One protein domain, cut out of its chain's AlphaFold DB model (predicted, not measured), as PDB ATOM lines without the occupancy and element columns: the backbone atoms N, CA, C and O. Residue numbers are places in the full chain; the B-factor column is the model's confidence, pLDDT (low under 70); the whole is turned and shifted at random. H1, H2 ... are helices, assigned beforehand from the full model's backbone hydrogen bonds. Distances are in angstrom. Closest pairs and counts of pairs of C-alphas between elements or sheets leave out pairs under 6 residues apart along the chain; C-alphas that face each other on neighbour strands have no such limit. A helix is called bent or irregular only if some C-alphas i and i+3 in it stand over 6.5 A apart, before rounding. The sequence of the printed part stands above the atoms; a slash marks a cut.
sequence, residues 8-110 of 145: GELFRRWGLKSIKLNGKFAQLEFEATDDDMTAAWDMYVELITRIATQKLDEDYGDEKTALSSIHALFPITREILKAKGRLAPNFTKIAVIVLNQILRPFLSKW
ATOM      1  N   GLY A   8      -9.023  25.094 -56.401       50.84
ATOM      2  CA  GLY A   8      -7.994  24.630 -57.331       50.84
ATOM      3  C   GLY A   8      -6.561  25.008 -56.931       50.84
ATOM      4  O   GLY A   8      -5.636  24.249 -57.205       50.84
ATOM      5  N   GLU A   9      -6.348  26.147 -56.271       55.72
ATOM      6  CA  GLU A   9      -5.032  26.549 -55.753       55.72
ATOM      7  C   GLU A   9      -4.641  25.753 -54.507       55.72
ATOM      8  O   GLU A   9      -3.478  25.366 -54.373       55.72
ATOM      9  N   LEU A  10      -5.614  25.448 -53.640       52.50
ATOM     10  CA  LEU A  10      -5.424  24.606 -52.458       52.50
ATOM     11  C   LEU A  10      -4.943  23.200 -52.856       52.50
ATOM     12  O   LEU A  10      -3.951  22.714 -52.312       52.50
ATOM     13  N   PHE A  11      -5.584  22.600 -53.868       51.22
ATOM     14  CA  PHE A  11      -5.214  21.292 -54.418       51.22
ATOM     15  C   PHE A  11      -3.797  21.287 -55.020       51.22
ATOM     16  O   PHE A  11      -3.027  20.361 -54.778       51.22
ATOM     17  N   ARG A  12      -3.403  22.336 -55.757       52.31
ATOM     18  CA  ARG A  12      -2.075  22.418 -56.402       52.31
ATOM     19  C   ARG A  12      -0.906  22.493 -55.414       52.31
ATOM     20  O   ARG A  12       0.166  21.971 -55.714       52.31
ATOM     21  N   ARG A  13      -1.088  23.136 -54.255       49.81
ATOM     22  CA  ARG A  13      -0.028  23.330 -53.244       49.81
ATOM     23  C   ARG A  13       0.377  22.032 -52.535       49.81
ATOM     24  O   ARG A  13       1.513  21.914 -52.099       49.81
ATOM     25  N   TRP A  14      -0.520  21.053 -52.465       50.09
ATOM     26  CA  TRP A  14      -0.336  19.792 -51.734       50.09
ATOM     27  C   TRP A  14       0.264  18.652 -52.576       50.09
ATOM     28  O   TRP A  14       0.010  17.480 -52.329       50.09
ATOM     29  N   GLY A  15       1.054  18.967 -53.607       40.34
ATOM     30  CA  GLY A  15       1.744  17.937 -54.397       40.34
ATOM     31  C   GLY A  15       0.840  17.136 -55.341       40.34
ATOM     32  O   GLY A  15       1.337  16.271 -56.060       40.34
ATOM     33  N   LEU A  16      -0.450  17.478 -55.449       47.03
ATOM     34  CA  LEU A  16      -1.348  17.003 -56.506       47.03
ATOM     35  C   LEU A  16      -1.017  17.735 -57.814       47.03
ATOM     36  O   LEU A  16      -1.830  18.471 -58.385       47.03
ATOM     37  N   LYS A  17       0.227  17.559 -58.283       39.59
ATOM     38  CA  LYS A  17       0.662  17.947 -59.622       39.59
ATOM     39  C   LYS A  17      -0.154  17.114 -60.595       39.59
ATOM     40  O   LYS A  17       0.177  15.984 -60.935       39.59
ATOM     41  N   SER A  18      -1.257  17.717 -61.015       37.16
ATOM     42  CA  SER A  18      -2.258  17.130 -61.879       37.16
ATOM     43  C   SER A  18      -3.180  16.114 -61.175       37.16
ATOM     44  O   SER A  18      -3.263  14.944 -61.529       37.16
ATOM     45  N   ILE A  19      -4.095  16.626 -60.343       39.03
ATOM     46  CA  ILE A  19      -5.482  16.348 -60.737       39.03
ATOM     47  C   ILE A  19      -5.679  17.144 -62.016       39.03
ATOM     48  O   ILE A  19      -6.040  18.318 -62.035       39.03
ATOM     49  N   LYS A  20      -5.317  16.492 -63.115       34.53
ATOM     50  CA  LYS A  20      -5.922  16.771 -64.388       34.53
ATOM     51  C   LYS A  20      -7.432  16.695 -64.130       34.53
ATOM     52  O   LYS A  20      -7.998  15.611 -64.104       34.53
ATOM     53  N   LEU A  21      -8.091  17.849 -64.044       41.44
ATOM     54  CA  LEU A  21      -9.422  17.953 -64.639       41.44
ATOM     55  C   LEU A  21      -9.339  17.645 -66.156       41.44
ATOM     56  O   LEU A  21     -10.334  17.722 -66.852       41.44
ATOM     57  N   ASN A  22      -8.180  17.273 -66.720       28.75
ATOM     58  CA  ASN A  22      -8.113  16.580 -67.998       28.75
ATOM     59  C   ASN A  22      -8.792  15.227 -67.852       28.75
ATOM     60  O   ASN A  22      -8.252  14.335 -67.199       28.75
ATOM     61  N   GLY A  23      -9.902  15.065 -68.554       33.31
ATOM     62  CA  GLY A  23     -10.332  13.786 -69.097       33.31
ATOM     63  C   GLY A  23     -10.841  12.780 -68.077       33.31
ATOM     64  O   GLY A  23     -11.933  12.309 -68.275       33.31
ATOM     65  N   LYS A  24     -10.144  12.489 -66.973       32.56
ATOM     66  CA  LYS A  24     -10.473  11.422 -66.017       32.56
ATOM     67  C   LYS A  24     -11.512  11.792 -64.955       32.56
ATOM     68  O   LYS A  24     -12.164  10.896 -64.447       32.56
ATOM     69  N   PHE A  25     -11.699  13.078 -64.639       38.19
ATOM     70  CA  PHE A  25     -12.868  13.548 -63.867       38.19
ATOM     71  C   PHE A  25     -14.107  13.758 -64.754       38.19
ATOM     72  O   PHE A  25     -15.219  13.715 -64.252       38.19
ATOM     73  N   ALA A  26     -13.916  13.956 -66.065       38.59
ATOM     74  CA  ALA A  26     -14.993  13.988 -67.060       38.59
ATOM     75  C   ALA A  26     -15.355  12.579 -67.590       38.59
ATOM     76  O   ALA A  26     -16.486  12.354 -67.985       38.59
ATOM     77  N   GLN A  27     -14.404  11.635 -67.554       34.09
ATOM     78  CA  GLN A  27     -14.544  10.180 -67.763       34.09
ATOM     79  C   GLN A  27     -14.768   9.442 -66.446       34.09
ATOM     80  O   GLN A  27     -14.778   8.216 -66.404       34.09
ATOM     81  N   LEU A  28     -14.997  10.182 -65.367       42.56
ATOM     82  CA  LEU A  28     -15.909   9.713 -64.350       42.56
ATOM     83  C   LEU A  28     -17.319   9.838 -64.939       42.56
ATOM     84  O   LEU A  28     -18.163  10.589 -64.465       42.56
ATOM     85  N   GLU A  29     -17.558   9.045 -65.986       41.00
ATOM     86  CA  GLU A  29     -18.801   8.309 -66.122       41.00
ATOM     87  C   GLU A  29     -18.875   7.453 -64.853       41.00
ATOM     88  O   GLU A  29     -18.491   6.288 -64.812       41.00
ATOM     89  N   PHE A  30     -19.210   8.101 -63.735       50.31
ATOM     90  CA  PHE A  30     -19.635   7.396 -62.556       50.31
ATOM     91  C   PHE A  30     -20.914   6.706 -63.019       50.31
ATOM     92  O   PHE A  30     -21.969   7.337 -63.065       50.31
ATOM     93  N   GLU A  31     -20.865   5.406 -63.274       62.78
ATOM     94  CA  GLU A  31     -21.945   4.583 -62.743       62.78
ATOM     95  C   GLU A  31     -21.844   4.718 -61.218       62.78
ATOM     96  O   GLU A  31     -21.273   3.882 -60.518       62.78
ATOM     97  N   ALA A  32     -22.267   5.883 -60.711       69.56
ATOM     98  CA  ALA A  32     -22.504   6.085 -59.305       69.56
ATOM     99  C   ALA A  32     -23.543   5.034 -58.972       69.56
ATOM    100  O   ALA A  32     -24.589   4.965 -59.621       69.56
ATOM    101  N   THR A  33     -23.224   4.180 -58.011       85.69
ATOM    102  CA  THR A  33     -24.211   3.224 -57.540       85.69
ATOM    103  C   THR A  33     -25.404   3.999 -56.982       85.69
ATOM    104  O   THR A  33     -25.283   5.165 -56.587       85.69
ATOM    105  N   ASP A  34     -26.563   3.355 -56.900       88.75
ATOM    106  CA  ASP A  34     -27.713   3.959 -56.225       88.75
ATOM    107  C   ASP A  34     -27.359   4.378 -54.787       88.75
ATOM    108  O   ASP A  34     -27.810   5.419 -54.303       88.75
ATOM    109  N   ASP A  35     -26.465   3.633 -54.131       90.19
ATOM    110  CA  ASP A  35     -25.912   3.969 -52.820       90.19
ATOM    111  C   ASP A  35     -24.999   5.206 -52.841       90.19
ATOM    112  O   ASP A  35     -25.090   6.033 -51.931       90.19
ATOM    113  N   ASP A  36     -24.151   5.382 -53.863       85.75
ATOM    114  CA  ASP A  36     -23.362   6.609 -54.050       85.75
ATOM    115  C   ASP A  36     -24.276   7.825 -54.210       85.75
ATOM    116  O   ASP A  36     -24.064   8.841 -53.544       85.75
ATOM    117  N   MET A  37     -25.303   7.720 -55.059       87.12
ATOM    118  CA  MET A  37     -26.265   8.801 -55.288       87.12
ATOM    119  C   MET A  37     -27.055   9.123 -54.021       87.12
ATOM    120  O   MET A  37     -27.209  10.291 -53.668       87.12
ATOM    121  N   THR A  38     -27.494   8.095 -53.297       92.69
ATOM    122  CA  THR A  38     -28.233   8.251 -52.043       92.69
ATOM    123  C   THR A  38     -27.366   8.901 -50.960       92.69
ATOM    124  O   THR A  38     -27.793   9.853 -50.313       92.69
ATOM    125  N   ALA A  39     -26.133   8.428 -50.761       90.81
ATOM    126  CA  ALA A  39     -25.220   8.999 -49.772       90.81
ATOM    127  C   ALA A  39     -24.809  10.439 -50.130       90.81
ATOM    128  O   ALA A  39     -24.715  11.303 -49.254       90.81
ATOM    129  N   ALA A  40     -24.604  10.714 -51.424       87.38
ATOM    130  CA  ALA A  40     -24.341  12.059 -51.917       87.38
ATOM    131  C   ALA A  40     -25.537  12.989 -51.693       87.38
ATOM    132  O   ALA A  40     -25.332  14.131 -51.285       87.38
ATOM    133  N   TRP A  41     -26.763  12.507 -51.910       89.06
ATOM    134  CA  TRP A  41     -27.983  13.264 -51.650       89.06
ATOM    135  C   TRP A  41     -28.129  13.627 -50.170       89.06
ATOM    136  O   TRP A  41     -28.327  14.799 -49.855       89.06
ATOM    137  N   ASP A  42     -27.949  12.663 -49.262       93.12
ATOM    138  CA  ASP A  42     -28.013  12.913 -47.817       93.12
ATOM    139  C   ASP A  42     -27.014  14.007 -47.401       93.12
ATOM    140  O   ASP A  42     -27.369  14.977 -46.730       93.12
ATOM    141  N   MET A  43     -25.762  13.900 -47.859       91.81
ATOM    142  CA  MET A  43     -24.730  14.891 -47.547       91.81
ATOM    143  C   MET A  43     -24.989  16.243 -48.229       91.81
ATOM    144  O   MET A  43     -24.651  17.293 -47.683       91.81
ATOM    145  N   TYR A  44     -25.576  16.239 -49.425       87.62
ATOM    146  CA  TYR A  44     -25.946  17.451 -50.145       87.62
ATOM    147  C   TYR A  44     -26.998  18.247 -49.373       87.62
ATOM    148  O   TYR A  44     -26.786  19.437 -49.145       87.62
ATOM    149  N   VAL A  45     -28.070  17.592 -48.909       89.00
ATOM    150  CA  VAL A  45     -29.120  18.209 -48.081       89.00
ATOM    151  C   VAL A  45     -28.514  18.849 -46.834       89.00
ATOM    152  O   VAL A  45     -28.784  20.018 -46.547       89.00
ATOM    153  N   GLU A  46     -27.630  18.129 -46.143       91.12
ATOM    154  CA  GLU A  46     -26.901  18.639 -44.979       91.12
ATOM    155  C   GLU A  46     -26.071  19.884 -45.299       91.12
ATOM    156  O   GLU A  46     -26.010  20.807 -44.493       91.12
ATOM    157  N   LEU A  47     -25.426  19.947 -46.463       84.69
ATOM    158  CA  LEU A  47     -24.608  21.097 -46.841       84.69
ATOM    159  C   LEU A  47     -25.448  22.306 -47.244       84.69
ATOM    160  O   LEU A  47     -25.125  23.411 -46.820       84.69
ATOM    161  N   ILE A  48     -26.508  22.141 -48.036       79.62
ATOM    162  CA  ILE A  48     -27.284  23.287 -48.542       79.62
ATOM    163  C   ILE A  48     -28.183  23.929 -47.480       79.62
ATOM    164  O   ILE A  48     -28.546  25.096 -47.609       79.62
ATOM    165  N   THR A  49     -28.526  23.189 -46.424       82.50
ATOM    166  CA  THR A  49     -29.387  23.673 -45.331       82.50
ATOM    167  C   THR A  49     -28.608  24.285 -44.164       82.50
ATOM    168  O   THR A  49     -29.206  24.826 -43.234       82.50
ATOM    169  N   ARG A  50     -27.270  24.249 -44.196       81.50
ATOM    170  CA  ARG A  50     -26.420  24.778 -43.121       81.50
ATOM    171  C   ARG A  50     -26.215  26.278 -43.211       81.50
ATOM    172  O   ARG A  50     -25.851  26.813 -44.245       81.50
ATOM    173  N   ILE A  51     -26.255  26.932 -42.054       70.69
ATOM    174  CA  ILE A  51     -25.888  28.349 -41.914       70.69
ATOM    175  C   ILE A  51     -24.452  28.605 -42.404       70.69
ATOM    176  O   ILE A  51     -24.203  29.606 -43.061       70.69
ATOM    177  N   ALA A  52     -23.513  27.680 -42.160       67.50
ATOM    178  CA  ALA A  52     -22.106  27.844 -42.550       67.50
ATOM    179  C   ALA A  52     -21.846  27.858 -44.072       67.50
ATOM    180  O   ALA A  52     -20.747  28.219 -44.489       67.50
ATOM    181  N   THR A  53     -22.807  27.443 -44.903       63.94
ATOM    182  CA  THR A  53     -22.700  27.482 -46.373       63.94
ATOM    183  C   THR A  53     -23.512  28.621 -46.989       63.94
ATOM    184  O   THR A  53     -23.378  28.891 -48.183       63.94
ATOM    185  N   GLN A  54     -24.314  29.319 -46.180       63.66
ATOM    186  CA  GLN A  54     -25.092  30.476 -46.593       63.66
ATOM    187  C   GLN A  54     -24.276  31.754 -46.389       63.66
ATOM    188  O   GLN A  54     -23.526  31.898 -45.423       63.66
ATOM    189  N   LYS A  55     -24.399  32.696 -47.326       56.91
ATOM    190  CA  LYS A  55     -23.743  33.999 -47.211       56.91
ATOM    191  C   LYS A  55     -24.425  34.778 -46.083       56.91
ATOM    192  O   LYS A  55     -25.615  35.055 -46.180       56.91
ATOM    193  N   LEU A  56     -23.674  35.120 -45.043       61.41
ATOM    194  CA  LEU A  56     -24.119  36.054 -44.012       61.41
ATOM    195  C   LEU A  56     -23.658  37.472 -44.376       61.41
ATOM    196  O   LEU A  56     -22.625  37.639 -45.035       61.41
ATOM    197  N   ASP A  57     -24.449  38.473 -43.993       60.97
ATOM    198  CA  ASP A  57     -24.056  39.882 -44.078       60.97
ATOM    199  C   ASP A  57     -22.898  40.169 -43.112       60.97
ATOM    200  O   ASP A  57     -22.770  39.507 -42.084       60.97
ATOM    201  N   GLU A  58     -22.046  41.147 -43.433       57.16
ATOM    202  CA  GLU A  58     -20.787  41.411 -42.704       57.16
ATOM    203  C   GLU A  58     -20.990  41.741 -41.211       57.16
ATOM    204  O   GLU A  58     -20.092  41.501 -40.408       57.16
ATOM    205  N   ASP A  59     -22.187  42.201 -40.836       64.56
ATOM    206  CA  ASP A  59     -22.568  42.544 -39.460       64.56
ATOM    207  C   ASP A  59     -23.250  41.391 -38.694       64.56
ATOM    208  O   ASP A  59     -23.597  41.538 -37.519       64.56
ATOM    209  N   TYR A  60     -23.470  40.240 -39.341       61.56
ATOM    210  CA  TYR A  60     -24.213  39.112 -38.781       61.56
ATOM    211  C   TYR A  60     -23.408  37.815 -38.839       61.56
ATOM    212  O   TYR A  60     -22.966  37.362 -39.888       61.56
ATOM    213  N   GLY A  61     -23.291  37.149 -37.694       63.03
ATOM    214  CA  GLY A  61     -22.679  35.828 -37.602       63.03
ATOM    215  C   GLY A  61     -21.905  35.654 -36.309       63.03
ATOM    216  O   GLY A  61     -21.136  36.517 -35.902       63.03
ATOM    217  N   ASP A  62     -22.109  34.515 -35.657       72.12
ATOM    218  CA  ASP A  62     -21.284  34.088 -34.533       72.12
ATOM    219  C   ASP A  62     -20.250  33.079 -35.045       72.12
ATOM    220  O   ASP A  62     -20.606  31.982 -35.488       72.12
ATOM    221  N   GLU A  63     -18.965  33.444 -34.990       73.06
ATOM    222  CA  GLU A  63     -17.853  32.582 -35.410       73.06
ATOM    223  C   GLU A  63     -17.898  31.221 -34.710       73.06
ATOM    224  O   GLU A  63     -17.624  30.189 -35.327       73.06
ATOM    225  N   LYS A  64     -18.308  31.192 -33.435       77.62
ATOM    226  CA  LYS A  64     -18.446  29.951 -32.669       77.62
ATOM    227  C   LYS A  64     -19.554  29.066 -33.237       77.62
ATOM    228  O   LYS A  64     -19.365  27.851 -33.349       77.62
ATOM    229  N   THR A  65     -20.685  29.644 -33.631       77.31
ATOM    230  CA  THR A  65     -21.792  28.937 -34.291       77.31
ATOM    231  C   THR A  65     -21.381  28.416 -35.668       77.31
ATOM    232  O   THR A  65     -21.636  27.250 -35.981       77.31
ATOM    233  N   ALA A  66     -20.669  29.216 -36.468       77.50
ATOM    234  CA  ALA A  66     -20.146  28.780 -37.764       77.50
ATOM    235  C   ALA A  66     -19.142  27.621 -37.615       77.50
ATOM    236  O   ALA A  66     -19.260  26.597 -38.293       77.50
ATOM    237  N   LEU A  67     -18.209  27.733 -36.666       82.62
ATOM    238  CA  LEU A  67     -17.232  26.690 -36.353       82.62
ATOM    239  C   LEU A  67     -17.913  25.405 -35.861       82.62
ATOM    240  O   LEU A  67     -17.560  24.312 -36.304       82.62
ATOM    241  N   SER A  68     -18.930  25.533 -35.004       84.31
ATOM    242  CA  SER A  68     -19.727  24.400 -34.513       84.31
ATOM    243  C   SER A  68     -20.472  23.700 -35.653       84.31
ATOM    244  O   SER A  68     -20.470  22.470 -35.730       84.31
ATOM    245  N   SER A  69     -21.039  24.469 -36.589       86.12
ATOM    246  CA  SER A  69     -21.692  23.943 -37.793       86.12
ATOM    247  C   SER A  69     -20.716  23.186 -38.704       86.12
ATOM    248  O   SER A  69     -21.084  22.154 -39.266       86.12
ATOM    249  N   ILE A  70     -19.471  23.652 -38.845       86.94
ATOM    250  CA  ILE A  70     -18.433  22.953 -39.624       86.94
ATOM    251  C   ILE A  70     -17.967  21.686 -38.896       86.94
ATOM    252  O   ILE A  70     -17.857  20.629 -39.515       86.94
ATOM    253  N   HIS A  71     -17.734  21.755 -37.582       88.56
ATOM    254  CA  HIS A  71     -17.353  20.592 -36.777       88.56
ATOM    255  C   HIS A  71     -18.416  19.483 -36.831       88.56
ATOM    256  O   HIS A  71     -18.070  18.305 -36.937       88.56
ATOM    257  N   ALA A  72     -19.702  19.846 -36.859       91.94
ATOM    258  CA  ALA A  72     -20.812  18.902 -36.988       91.94
ATOM    259  C   ALA A  72     -20.809  18.094 -38.304       91.94
ATOM    260  O   ALA A  72     -21.423  17.031 -38.353       91.94
ATOM    261  N   LEU A  73     -20.074  18.513 -39.342       92.06
ATOM    262  CA  LEU A  73     -19.923  17.711 -40.563       92.06
ATOM    263  C   LEU A  73     -19.197  16.381 -40.295       92.06
ATOM    264  O   LEU A  73     -19.493  15.385 -40.944       92.06
ATOM    265  N   PHE A  74     -18.296  16.313 -39.309       92.56
ATOM    266  CA  PHE A  74     -17.592  15.070 -38.971       92.56
ATOM    267  C   PHE A  74     -18.515  13.934 -38.509       92.56
ATOM    268  O   PHE A  74     -18.423  12.846 -39.085       92.56
ATOM    269  N   PRO A  75     -19.347  14.099 -37.459       95.81
ATOM    270  CA  PRO A  75     -20.267  13.043 -37.048       95.81
ATOM    271  C   PRO A  75     -21.268  12.692 -38.154       95.81
ATOM    272  O   PRO A  75     -21.450  11.511 -38.422       95.81
ATOM    273  N   ILE A  76     -21.800  13.679 -38.876       95.38
ATOM    274  CA  ILE A  76     -22.818  13.469 -39.919       95.38
ATOM    275  C   ILE A  76     -22.268  12.685 -41.103       95.38
ATOM    276  O   ILE A  76     -22.821  11.659 -41.495       95.38
ATOM    277  N   THR A  77     -21.113  13.085 -41.634       94.25
ATOM    278  CA  THR A  77     -20.472  12.321 -42.704       94.25
ATOM    279  C   THR A  77     -20.113  10.909 -42.230       94.25
ATOM    280  O   THR A  77     -20.263   9.957 -42.991       94.25
ATOM    281  N   ARG A  78     -19.688  10.721 -40.971       94.75
ATOM    282  CA  ARG A  78     -19.429   9.375 -40.424       94.75
ATOM    283  C   ARG A  78     -20.695   8.533 -40.311       94.75
ATOM    284  O   ARG A  78     -20.605   7.330 -40.525       94.75
ATOM    285  N   GLU A  79     -21.836   9.116 -39.965       96.12
ATOM    286  CA  GLU A  79     -23.120   8.409 -39.933       96.12
ATOM    287  C   GLU A  79     -23.515   7.923 -41.328       96.12
ATOM    288  O   GLU A  79     -23.775   6.730 -41.495       96.12
ATOM    289  N   ILE A  80     -23.421   8.788 -42.344       94.50
ATOM    290  CA  ILE A  80     -23.678   8.415 -43.745       94.50
ATOM    291  C   ILE A  80     -22.719   7.296 -44.191       94.50
ATOM    292  O   ILE A  80     -23.146   6.290 -44.762       94.50
ATOM    293  N   LEU A  81     -21.424   7.411 -43.873       92.94
ATOM    294  CA  LEU A  81     -20.421   6.392 -44.204       92.94
ATOM    295  C   LEU A  81     -20.679   5.047 -43.510       92.94
ATOM    296  O   LEU A  81     -20.499   4.001 -44.131       92.94
ATOM    297  N   LYS A  82     -21.104   5.045 -42.243       92.38
ATOM    298  CA  LYS A  82     -21.431   3.807 -41.515       92.38
ATOM    299  C   LYS A  82     -22.697   3.146 -42.052       92.38
ATOM    300  O   LYS A  82     -22.751   1.922 -42.097       92.38
ATOM    301  N   ALA A  83     -23.693   3.941 -42.441       92.25
ATOM    302  CA  ALA A  83     -24.966   3.436 -42.936       92.25
ATOM    303  C   ALA A  83     -24.868   2.904 -44.375       92.25
ATOM    304  O   ALA A  83     -25.410   1.845 -44.667       92.25
ATOM    305  N   LYS A  84     -24.180   3.635 -45.266       87.19
ATOM    306  CA  LYS A  84     -24.230   3.414 -46.727       87.19
ATOM    307  C   LYS A  84     -22.850   3.309 -47.388       87.19
ATOM    308  O   LYS A  84     -22.719   2.791 -48.493       87.19
ATOM    309  N   GLY A  85     -21.786   3.741 -46.707       79.06
ATOM    310  CA  GLY A  85     -20.449   3.910 -47.294       79.06
ATOM    311  C   GLY A  85     -19.830   2.644 -47.893       79.06
ATOM    312  O   GLY A  85     -19.099   2.732 -48.876       79.06
ATOM    313  N   ARG A  86     -20.155   1.451 -47.373       87.31
ATOM    314  CA  ARG A  86     -19.644   0.179 -47.923       87.31
ATOM    315  C   ARG A  86     -20.100  -0.073 -49.368       87.31
ATOM    316  O   ARG A  86     -19.352  -0.693 -50.118       87.31
ATOM    317  N   LEU A  87     -21.295   0.392 -49.734       89.81
ATOM    318  CA  LEU A  87     -21.880   0.243 -51.074       89.81
ATOM    319  C   LEU A  87     -21.753   1.518 -51.926       89.81
ATOM    320  O   LEU A  87     -22.018   1.496 -53.126       89.81
ATOM    321  N   ALA A  88     -21.281   2.605 -51.310       89.12
ATOM    322  CA  ALA A  88     -21.047   3.909 -51.918       89.12
ATOM    323  C   ALA A  88     -19.529   4.208 -52.017       89.12
ATOM    324  O   ALA A  88     -18.996   5.038 -51.261       89.12
ATOM    325  N   PRO A  89     -18.770   3.496 -52.876       81.75
ATOM    326  CA  PRO A  89     -17.311   3.593 -52.924       81.75
ATOM    327  C   PRO A  89     -16.814   4.965 -53.391       81.75
ATOM    328  O   PRO A  89     -15.718   5.385 -53.012       81.75
ATOM    329  N   ASN A  90     -17.587   5.667 -54.216       81.00
ATOM    330  CA  ASN A  90     -17.191   6.945 -54.787       81.00
ATOM    331  C   ASN A  90     -17.464   8.085 -53.813       81.00
ATOM    332  O   ASN A  90     -16.564   8.885 -53.537       81.00
ATOM    333  N   PHE A  91     -18.653   8.090 -53.205       86.56
ATOM    334  CA  PHE A  91     -18.972   8.981 -52.100       86.56
ATOM    335  C   PHE A  91     -17.965   8.811 -50.960       86.56
ATOM    336  O   PHE A  91     -17.413   9.799 -50.475       86.56
ATOM    337  N   THR A  92     -17.645   7.568 -50.583       85.25
ATOM    338  CA  THR A  92     -16.709   7.282 -49.485       85.25
ATOM    339  C   THR A  92     -15.331   7.893 -49.714       85.25
ATOM    340  O   THR A  92     -14.788   8.541 -48.814       85.25
ATOM    341  N   LYS A  93     -14.773   7.752 -50.922       80.19
ATOM    342  CA  LYS A  93     -13.479   8.360 -51.275       80.19
ATOM    343  C   LYS A  93     -13.518   9.879 -51.123       80.19
ATOM    344  O   LYS A  93     -12.626  10.454 -50.500       80.19
ATOM    345  N   ILE A  94     -14.556  10.525 -51.658       80.62
ATOM    346  CA  ILE A  94     -14.708  11.986 -51.610       80.62
ATOM    347  C   ILE A  94     -14.874  12.460 -50.160       80.62
ATOM    348  O   ILE A  94     -14.154  13.353 -49.715       80.62
ATOM    349  N   ALA A  95     -15.771  11.829 -49.403       86.31
ATOM    350  CA  ALA A  95     -16.072  12.166 -48.019       86.31
ATOM    351  C   ALA A  95     -14.830  12.092 -47.115       86.31
ATOM    352  O   ALA A  95     -14.552  13.026 -46.360       86.31
ATOM    353  N   VAL A  96     -14.036  11.021 -47.222       83.25
ATOM    354  CA  VAL A  96     -12.807  10.854 -46.429       83.25
ATOM    355  C   VAL A  96     -11.774  11.939 -46.752       83.25
ATOM    356  O   VAL A  96     -11.155  12.479 -45.831       83.25
ATOM    357  N   ILE A  97     -11.612  12.295 -48.033       79.56
ATOM    358  CA  ILE A  97     -10.712  13.378 -48.458       79.56
ATOM    359  C   ILE A  97     -11.169  14.710 -47.860       79.56
ATOM    360  O   ILE A  97     -10.369  15.403 -47.233       79.56
ATOM    361  N   VAL A  98     -12.453  15.054 -47.994       79.69
ATOM    362  CA  VAL A  98     -13.001  16.315 -47.471       79.69
ATOM    363  C   VAL A  98     -12.814  16.412 -45.955       79.69
ATOM    364  O   VAL A  98     -12.280  17.410 -45.466       79.69
ATOM    365  N   LEU A  99     -13.176  15.369 -45.200       83.94
ATOM    366  CA  LEU A  99     -13.031  15.377 -43.742       83.94
ATOM    367  C   LEU A  99     -11.568  15.540 -43.306       83.94
ATOM    368  O   LEU A  99     -11.267  16.378 -42.458       83.94
ATOM    369  N   ASN A 100     -10.648  14.748 -43.860       79.19
ATOM    370  CA  ASN A 100      -9.279  14.681 -43.341       79.19
ATOM    371  C   ASN A 100      -8.325  15.715 -43.940       79.19
ATOM    372  O   ASN A 100      -7.407  16.137 -43.246       79.19
ATOM    373  N   GLN A 101      -8.515  16.119 -45.196       72.88
ATOM    374  CA  GLN A 101      -7.581  17.020 -45.880       72.88
ATOM    375  C   GLN A 101      -8.077  18.465 -45.932       72.88
ATOM    376  O   GLN A 101      -7.265  19.374 -46.079       72.88
ATOM    377  N   ILE A 102      -9.386  18.696 -45.794       74.81
ATOM    378  CA  ILE A 102      -9.965  20.044 -45.876       74.81
ATOM    379  C   ILE A 102     -10.437  20.497 -44.499       74.81
ATOM    380  O   ILE A 102      -9.951  21.498 -43.974       74.81
ATOM    381  N   LEU A 103     -11.353  19.745 -43.885       80.75
ATOM    382  CA  LEU A 103     -11.980  20.177 -42.637       80.75
ATOM    383  C   LEU A 103     -11.069  19.985 -41.422       80.75
ATOM    384  O   LEU A 103     -11.011  20.866 -40.568       80.75
ATOM    385  N   ARG A 104     -10.320  18.878 -41.336       80.12
ATOM    386  CA  ARG A 104      -9.433  18.614 -40.192       80.12
ATOM    387  C   ARG A 104      -8.320  19.665 -40.046       80.12
ATOM    388  O   ARG A 104      -8.181  20.152 -38.930       80.12
ATOM    389  N   PRO A 105      -7.576  20.074 -41.096       76.25
ATOM    390  CA  PRO A 105      -6.543  21.108 -40.964       76.25
ATOM    391  C   PRO A 105      -7.114  22.502 -40.696       76.25
ATOM    392  O   PRO A 105      -6.448  23.351 -40.107       76.25
ATOM    393  N   PHE A 106      -8.347  22.757 -41.146       78.44
ATOM    394  CA  PHE A 106      -9.066  23.963 -40.769       78.44
ATOM    395  C   PHE A 106      -9.338  23.934 -39.261       78.44
ATOM    396  O   PHE A 106      -8.792  24.758 -38.536       78.44
ATOM    397  N   LEU A 107     -10.072  22.928 -38.773       80.44
ATOM    398  CA  LEU A 107     -10.479  22.820 -37.368       80.44
ATOM    399  C   LEU A 107      -9.311  22.618 -36.389       80.44
ATOM    400  O   LEU A 107      -9.409  23.026 -35.234       80.44
ATOM    401  N   SER A 108      -8.187  22.038 -36.822       77.00
ATOM    402  CA  SER A 108      -7.021  21.812 -35.960       77.00
ATOM    403  C   SER A 108      -6.402  23.101 -35.429       77.00
ATOM    404  O   SER A 108      -5.744  23.061 -34.398       77.00
ATOM    405  N   LYS A 109      -6.653  24.255 -36.067       73.19
ATOM    406  CA  LYS A 109      -6.237  25.568 -35.541       73.19
ATOM    407  C   LYS A 109      -6.861  25.900 -34.182       73.19
ATOM    408  O   LYS A 109      -6.344  26.755 -33.472       73.19
ATOM    409  N   TRP A 110      -7.944  25.214 -33.823       71.38
ATOM    410  CA  TRP A 110      -8.662  25.372 -32.561       71.38
ATOM    411  C   TRP A 110      -8.473  24.180 -31.608       71.38
ATOM    412  O   TRP A 110      -9.088  24.143 -30.545       71.38
TER     413      TRP A 110
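Overview. This is residues 8 to 110 of the 145 residues of an uncharacterized protein of Roseburia sp. CAG:197_41_10 (UniProt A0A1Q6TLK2). Three helices, H2, H4 and H5, lie side by side in an up-and-down bundle, and H3 precedes H4 in nearly the same line and packs on the far part of H5. H1 lies off this body, touching no helix, and residues 20 to 29 and 54 to 60, in the two long links, stick out. The printed part has 103 residues with five named helices, H1 to H5 in that order, and no named strand; its class is all helix. It is only just loose, close to compact, with a radius of gyration of the C-alphas of 15.6 A, and its C-alphas span 44 by 33 by 24 A.

Arrangement. H1, residues 8 to 13, is apart from H2, residues 34 to 48, from H3, residues 63 to 71, from H4, residues 73 to 84, and from H5, residues 89 to 110. H2 touches H4 at a shallow tilt of 19 degrees, opposite ways; the closest C-alphas are those of Ala 39 and Ile 80, 6.2 A apart. H2, with residues 36 to 40 alone, touches H5 at a shallow tilt of 29 degrees, the same way; the closest C-alphas, of Asp 36 and Phe 91, are 5.4 A apart. H2 and H3 are apart. H3 touches residues 103 to 107 of H5, opposite ways at a shallow tilt of 33 degrees, only just short of steep; the closest C-alphas, of His 71 and Leu 107, are 7.3 A apart. H3 and H4 meet only through their link. H4 and H5 form a helical hairpin, two touching helices that run opposite ways, here at a shallow tilt of 20 degrees; their closest C-alphas, of Leu 81 and Thr 92, are 6.5 A apart. H5 is the hub, touching H2, H3 and H4. In H1, H2, H3 and H4 every O i to N i+4 pair is within hydrogen-bond range; in H5, 13 of 18 are.

Along the chain. H1 begins at C-alpha 8 (-7.994, 24.630, -57.331) and is 9.0 A long from first to last C-alpha. H2 begins at C-alpha 34 (-27.713, 3.959, -56.225) and is 20.8 A long. H3 measures 12.1 A and H4 16.2 A. H5, 31.0 A long, ends at C-alpha 110 (-8.662, 25.372, -32.561). It has a kink of 32 degrees near residue 104 and is neither bent nor irregular, but only just: C-alphas 101 and 104 are 6.2 A apart.

Size, cuts and confidence. The two C-alphas farthest apart, of Glu 31 and Asp 59, are 44.5 A apart. The printed part has no cut. The links from H1 to H2, 20 residues, and from H2 to H3, 14 residues, are long; those from H3 to H4 and from H4 to H5 are tight. The mean pLDDT of the printed part is 72.8, and residues 8 to 32 and 52 to 61 are under 70.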